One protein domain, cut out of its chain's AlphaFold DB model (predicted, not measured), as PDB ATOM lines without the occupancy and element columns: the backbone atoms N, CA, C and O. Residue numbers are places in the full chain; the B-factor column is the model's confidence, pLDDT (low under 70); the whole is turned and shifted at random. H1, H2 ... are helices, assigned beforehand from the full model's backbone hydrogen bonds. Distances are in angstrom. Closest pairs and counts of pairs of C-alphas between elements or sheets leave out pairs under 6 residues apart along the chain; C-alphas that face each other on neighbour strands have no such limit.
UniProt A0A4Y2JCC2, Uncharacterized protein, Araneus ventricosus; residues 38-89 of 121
ATOM      1  N   GLU A  38     195.309 189.264 203.343       95.81
ATOM      2  CA  GLU A  38     194.758 190.630 203.323       95.81
ATOM      3  C   GLU A  38     194.746 191.280 204.715       95.81
ATOM      4  O   GLU A  38     195.043 192.469 204.865       95.81
ATOM      5  N   LYS A  39     194.404 190.514 205.758       95.00
ATOM      6  CA  LYS A  39     194.443 190.993 207.148       95.00
ATOM      7  C   LYS A  39     195.867 191.229 207.630       95.00
ATOM      8  O   LYS A  39     196.103 192.226 208.310       95.00
ATOM      9  N   LEU A  40     196.799 190.346 207.277       94.75
ATOM     10  CA  LEU A  40     198.210 190.499 207.606       94.75
ATOM     11  C   LEU A  40     198.755 191.799 207.011       94.75
ATOM     12  O   LEU A  40     199.382 192.563 207.731       94.75
ATOM     13  N   GLN A  41     198.443 192.102 205.747       95.56
ATOM     14  CA  GLN A  41     198.853 193.359 205.110       95.56
ATOM     15  C   GLN A  41     198.313 194.591 205.847       95.56
ATOM     16  O   GLN A  41     199.045 195.552 206.070       95.56
ATOM     17  N   LYS A  42     197.052 194.553 206.301       93.06
ATOM     18  CA  LYS A  42     196.476 195.633 207.124       93.06
ATOM     19  C   LYS A  42     197.185 195.783 208.467       93.06
ATOM     20  O   LYS A  42     197.407 196.903 208.913       93.06
ATOM     21  N   LEU A  43     197.527 194.667 209.107       90.38
ATOM     22  CA  LEU A  43     198.236 194.667 210.383       90.38
ATOM     23  C   LEU A  43     199.666 195.204 210.227       90.38
ATOM     24  O   LEU A  43     200.101 196.013 211.039       90.38
ATOM     25  N   VAL A  44     200.367 194.806 209.164       89.50
ATOM     26  CA  VAL A  44     201.706 195.313 208.832       89.50
ATOM     27  C   VAL A  44     201.657 196.813 208.560       89.50
ATOM     28  O   VAL A  44     202.394 197.552 209.201       89.50
ATOM     29  N   GLY A  45     200.737 197.287 207.713       89.44
ATOM     30  CA  GLY A  45     200.583 198.725 207.458       89.44
ATOM     31  C   GLY A  45     200.225 199.526 208.716       89.44
ATOM     32  O   GLY A  45     200.647 200.670 208.869       89.44
ATOM     33  N   TRP A  46     199.489 198.925 209.659       86.56
ATOM     34  CA  TRP A  46     199.237 199.541 210.962       86.56
ATOM     35  C   TRP A  46     200.513 199.645 211.806       86.56
ATOM     36  O   TRP A  46     200.756 200.706 212.376       86.56
ATOM     37  N   PHE A  47     201.347 198.601 211.846       83.00
ATOM     38  CA  PHE A  47     202.633 198.626 212.558       83.00
ATOM     39  C   PHE A  47     203.670 199.559 211.918       83.00
ATOM     40  O   PHE A  47     204.475 200.150 212.628       83.00
ATOM     41  N   GLU A  48     203.655 199.725 210.594       82.06
ATOM     42  CA  GLU A  48     204.515 200.704 209.914       82.06
ATOM     43  C   GLU A  48     204.158 202.145 210.306       82.06
ATOM     44  O   GLU A  48     205.038 202.997 210.414       82.06
ATOM     45  N   PHE A  49     202.872 202.421 210.548       78.69
ATOM     46  CA  PHE A  49     202.404 203.727 211.016       78.69
ATOM     47  C   PHE A  49     202.538 203.909 212.537       78.69
ATOM     48  O   PHE A  49     202.755 205.022 213.015       78.69
ATOM     49  N   GLN A  50     202.379 202.831 213.305       74.69
ATOM     50  CA  GLN A  50     202.466 202.800 214.763       74.69
ATOM     51  C   GLN A  50     203.504 201.760 215.168       74.69
ATOM     52  O   GLN A  50     203.165 200.586 215.300       74.69
ATOM     53  N   ASP A  51     204.751 202.184 215.394       69.25
ATOM     54  CA  ASP A  51     205.774 201.289 215.935       69.25
ATOM     55  C   ASP A  51     205.332 200.812 217.336       69.25
ATOM     56  O   ASP A  51     205.305 201.609 218.283       69.25
ATOM     57  N   PRO A  52     204.971 199.522 217.498       64.31
ATOM     58  CA  PRO A  52     204.481 198.999 218.770       64.31
ATOM     59  C   PRO A  52     205.585 198.934 219.836       64.31
ATOM     60  O   PRO A  52     205.287 198.712 221.011       64.31
ATOM     61  N   PHE A  53     206.844 199.128 219.436       64.19
ATOM     62  CA  PHE A  53     208.024 199.158 220.292       64.19
ATOM     63  C   PHE A  53     208.718 200.520 220.286       64.19
ATOM     64  O   PHE A  53     209.849 200.624 220.774       64.19
ATOM     65  N   ALA A  54     208.048 201.568 219.791       65.12
ATOM     66  CA  ALA A  54     208.552 202.921 219.927       65.12
ATOM     67  C   ALA A  54     208.886 203.166 221.400       65.12
ATOM     68  O   ALA A  54     208.133 202.772 222.299       65.12
ATOM     69  N   ILE A  55     210.028 203.809 221.656       63.28
ATOM     70  CA  ILE A  55     210.457 204.145 223.013       63.28
ATOM     71  C   ILE A  55     209.486 205.190 223.567       63.28
ATOM     72  O   ILE A  55     209.692 206.395 223.466       63.28
ATOM     73  N   SER A  56     208.395 204.702 224.137       64.88
ATOM     74  CA  SER A  56     207.416 205.468 224.878       64.88
ATOM     75  C   SER A  56     207.801 205.437 226.353       64.88
ATOM     76  O   SER A  56     208.207 204.399 226.880       64.88
ATOM     77  N   ALA A  57     207.646 206.572 227.035       65.38
ATOM     78  CA  ALA A  57     207.755 206.635 228.493       65.38
ATOM     79  C   ALA A  57     206.658 205.807 229.191       65.38
ATOM     80  O   ALA A  57     206.778 205.493 230.372       65.38
ATOM     81  N   PHE A  58     205.615 205.418 228.450       68.06
ATOM     82  CA  PHE A  58     204.426 204.781 228.985       68.06
ATOM     83  C   PHE A  58     204.023 203.532 228.200       68.06
ATOM     84  O   PHE A  58     204.039 203.513 226.967       68.06
ATOM     85  N   VAL A  59     203.586 202.500 228.919       72.38
ATOM     86  CA  VAL A  59     203.013 201.284 228.327       72.38
ATOM     87  C   VAL A  59     201.510 201.482 228.152       72.38
ATOM     88  O   VAL A  59     200.815 201.759 229.127       72.38
ATOM     89  N   ILE A  60     201.002 201.325 226.928       74.38
ATOM     90  CA  ILE A  60     199.572 201.474 226.613       74.38
ATOM     91  C   ILE A  60     198.965 200.101 226.333       74.38
ATOM     92  O   ILE A  60     199.479 199.326 225.527       74.38
ATOM     93  N   SER A  61     197.843 199.798 226.979       74.31
ATOM     94  CA  SER A  61     197.029 198.633 226.633       74.31
ATOM     95  C   SER A  61     196.304 198.864 225.306       74.31
ATOM     96  O   SER A  61     195.495 199.779 225.204       74.31
ATOM     97  N   ILE A  62     196.524 198.011 224.303       75.62
ATOM     98  CA  ILE A  62     195.853 198.134 222.994       75.62
ATOM     99  C   ILE A  62     194.340 197.876 223.113       75.62
ATOM    100  O   ILE A  62     193.546 198.511 222.427       75.62
ATOM    101  N   SER A  63     193.912 196.979 224.009       75.62
ATOM    102  CA  SER A  63     192.495 196.622 224.158       75.62
ATOM    103  C   SER A  63     191.676 197.650 224.936       75.62
ATOM    104  O   SER A  63     190.466 197.726 224.753       75.62
ATOM    105  N   THR A  64     192.307 198.398 225.846       81.75
ATOM    106  CA  THR A  64     191.603 199.322 226.756       81.75
ATOM    107  C   THR A  64     192.073 200.770 226.658       81.75
ATOM    108  O   THR A  64     191.457 201.639 227.265       81.75
ATOM    109  N   GLY A  65     193.171 201.047 225.952       76.31
ATOM    110  CA  GLY A  65     193.802 202.368 225.891       76.31
ATOM    111  C   GLY A  65     194.421 202.839 227.212       76.31
ATOM    112  O   GLY A  65     194.886 203.971 227.294       76.31
ATOM    113  N   ILE A  66     194.421 202.005 228.260       76.69
ATOM    114  CA  ILE A  66     194.906 202.395 229.589       76.69
ATOM    115  C   ILE A  66     196.423 202.583 229.547       76.69
ATOM    116  O   ILE A  66     197.158 201.669 229.161       76.69
ATOM    117  N   LEU A  67     196.860 203.762 229.994       75.62
ATOM    118  CA  LEU A  67     198.254 204.130 230.200       75.62
ATOM    119  C   LEU A  67     198.739 203.575 231.540       75.62
ATOM    120  O   LEU A  67     198.101 203.788 232.575       75.62
ATOM    121  N   LYS A  68     199.860 202.864 231.533       69.19
ATOM    122  CA  LYS A  68     200.510 202.393 232.754       69.19
ATOM    123  C   LYS A  68     201.500 203.437 233.271       69.19
ATOM    124  O   LYS A  68     202.109 204.155 232.485       69.19
ATOM    125  N   ASP A  69     201.639 203.476 234.592       72.06
ATOM    126  CA  ASP A  69     202.587 204.316 235.328       72.06
ATOM    127  C   ASP A  69     204.048 204.115 234.863       72.06
ATOM    128  O   ASP A  69     204.425 203.025 234.417       72.06
ATOM    129  N   GLU A  70     204.871 205.158 235.015       68.88
ATOM    130  CA  GLU A  70     206.284 205.234 234.597       68.88
ATOM    131  C   GLU A  70     207.159 204.149 235.247       68.88
ATOM    132  O   GLU A  70     208.238 203.809 234.757       68.88
ATOM    133  N   THR A  71     206.682 203.562 236.347       69.31
ATOM    134  CA  THR A  71     207.339 202.458 237.055       69.31
ATOM    135  C   THR A  71     207.441 201.177 236.230       69.31
ATOM    136  O   THR A  71     208.258 200.309 236.554       69.31
ATOM    137  N   ILE A  72     206.637 201.017 235.174       66.12
ATOM    138  CA  ILE A  72     206.593 199.782 234.390       66.12
ATOM    139  C   ILE A  72     207.026 200.068 232.959       66.12
ATOM    140  O   ILE A  72     206.248 200.493 232.113       66.12
ATOM    141  N   ASN A  73     208.296 199.768 232.698       68.50
ATOM    142  CA  ASN A  73     208.947 199.965 231.413       68.50
ATOM    143  C   ASN A  73     209.204 198.613 230.730       68.50
ATOM    144  O   ASN A  73     210.059 197.844 231.172       68.50
ATOM    145  N   CYS A  74     208.485 198.330 229.639       70.44
ATOM    146  CA  CYS A  74     208.672 197.112 228.845       70.44
ATOM    147  C   CYS A  74     210.021 197.071 228.109       70.44
ATOM    148  O   CYS A  74     210.594 195.993 227.951       70.44
ATOM    149  N   ASN A  75     210.569 198.227 227.731       70.44
ATOM    150  CA  ASN A  75     211.772 198.332 226.901       70.44
ATOM    151  C   ASN A  75     213.025 197.832 227.628       70.44
ATOM    152  O   ASN A  75     213.916 197.267 227.006       70.44
ATOM    153  N   ARG A  76     213.082 197.992 228.956       73.06
ATOM    154  CA  ARG A  76     214.212 197.536 229.789       73.06
ATOM    155  C   ARG A  76     213.948 196.224 230.522       73.06
ATOM    156  O   ARG A  76     214.723 195.845 231.396       73.06
ATOM    157  N   THR A  77     212.874 195.507 230.192       77.12
ATOM    158  CA  THR A  77     212.511 194.258 230.892       77.12
ATOM    159  C   THR A  77     213.619 193.213 230.845       77.12
ATOM    160  O   THR A  77     213.909 192.590 231.864       77.12
ATOM    161  N   PHE A  78     214.281 193.061 229.697       79.62
ATOM    162  CA  PHE A  78     215.395 192.128 229.534       79.62
ATOM    163  C   PHE A  78     216.600 192.505 230.412       79.62
ATOM    164  O   PHE A  78     217.127 191.669 231.144       79.62
ATOM    165  N   GLU A  79     217.000 193.779 230.397       85.62
ATOM    166  CA  GLU A  79     218.120 194.303 231.190       85.62
ATOM    167  C   GLU A  79     217.841 194.206 232.695       85.62
ATOM    168  O   GLU A  79     218.649 193.656 233.448       85.62
ATOM    169  N   CYS A  80     216.669 194.673 233.137       82.38
ATOM    170  CA  CYS A  80     216.235 194.595 234.531       82.38
ATOM    171  C   CYS A  80     216.089 193.144 235.007       82.38
ATOM    172  O   CYS A  80     216.452 192.835 236.144       82.38
ATOM    173  N   GLY A  81     215.587 192.249 234.153       86.81
ATOM    174  CA  GLY A  81     215.471 190.822 234.446       86.81
ATOM    175  C   GLY A  81     216.836 190.172 234.648       86.81
ATOM    176  O   GLY A  81     217.066 189.528 235.673       86.81
ATOM    177  N   ASN A  82     217.776 190.417 233.733       91.19
ATOM    178  CA  ASN A  82     219.144 189.908 233.842       91.19
ATOM    179  C   ASN A  82     219.877 190.461 235.067       91.19
ATOM    180  O   ASN A  82     220.530 189.698 235.778       91.19
ATOM    181  N   TYR A  83     219.732 191.756 235.359       90.06
ATOM    182  CA  TYR A  83     220.270 192.359 236.579       90.06
ATOM    183  C   TYR A  83     219.673 191.728 237.847       90.06
ATOM    184  O   TYR A  83     220.387 191.405 238.796       90.06
ATOM    185  N   SER A  84     218.359 191.505 237.863       87.44
ATOM    186  CA  SER A  84     217.682 190.876 239.003       87.44
ATOM    187  C   SER A  84     218.153 189.435 239.206       87.44
ATOM    188  O   SER A  84     218.403 189.025 240.339       87.44
ATOM    189  N   MET A  85     218.338 188.677 238.121       89.75
ATOM    190  CA  MET A  85     218.878 187.318 238.191       89.75
ATOM    191  C   MET A  85     220.335 187.299 238.657       89.75
ATOM    192  O   MET A  85     220.668 186.517 239.548       89.75
ATOM    193  N   SER A  86     221.195 188.175 238.129       90.12
ATOM    194  CA  SER A  86     222.600 188.251 238.556       90.12
ATOM    195  C   SER A  86     222.726 188.607 240.039       90.12
ATOM    196  O   SER A  86     223.605 188.094 240.729       90.12
ATOM    197  N   CYS A  87     221.787 189.396 240.570       84.75
ATOM    198  CA  CYS A  87     221.703 189.702 241.993       84.75
ATOM    199  C   CYS A  87     221.326 188.500 242.871       84.75
ATOM    200  O   CYS A  87     221.505 188.595 244.084       84.75
ATOM    201  N   ILE A  88     220.777 187.418 242.320       85.88
ATOM    202  CA  ILE A  88     220.355 186.221 243.069       85.88
ATOM    203  C   ILE A  88     221.394 185.103 242.931       85.88
ATOM    204  O   ILE A  88     221.608 184.342 243.878       85.88
ATOM    205  N   VAL A  89     222.072 185.018 241.784       84.38
ATOM    206  CA  VAL A  89     223.124 184.025 241.538       84.38
ATOM    207  C   VAL A  89     224.219 184.135 242.605       84.38
ATOM    208  O   VAL A  89     224.752 185.206 242.879       84.38
TER     209      VAL A  89
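Overview. This is residues 38 to 89 of the 121 residues of an uncharacterized protein of Araneus ventricosus (UniProt A0A4Y2JCC2). Two short helices, H1 and H2, stand as free arms at the two ends of an extended model, far from each other, and a long link without named elements makes a wide loop between them. In this loop the chain folds back on itself around residues 57 to 70, and no core is packed between the helices. The printed part has 52 residues with two named helices, H1 then H2, and no named strand; the class is all helix, though only 22 of the 52 residues are in named elements. The whole is only just extended, close to loose, with a radius of gyration of the C-alphas of 15.1 A, and the C-alphas span 48 by 22 by 17 A.

Along the chain. H1, the longest helix by residues, is residues 38 to 49, from C-alpha 38 at (194.758, 190.630, 203.323) to C-alpha 49 at (202.404, 203.727, 211.016), a length of 17.0 A. H2 is residues 77 to 86 and measures 14.0 A from C-alpha 77 at (212.511, 194.258, 230.892) to C-alpha 86 at (222.600, 188.251, 238.556).

Arrangement. H1 and H2 are apart, with no C-alpha of the one within 8 A of the other. Residues 38 to 51, of which 38 to 49 belong to H1, stand free. Residues 76 to 89, of which 77 to 86 belong to H2, stand free too. In H1 and H2 every O i to N i+4 pair is within hydrogen-bond range.

Size, cuts and confidence. The C-alphas of Glu 38 and Val 89, the two farthest apart, are 48.0 A from each other. The printed part has no cut. The link from H1 to H2 is long, with 27 residues, 50 to 76. The mean pLDDT of the printed part is 78.8, and residues 51 to 58, 68 and 70 to 73 are under 70.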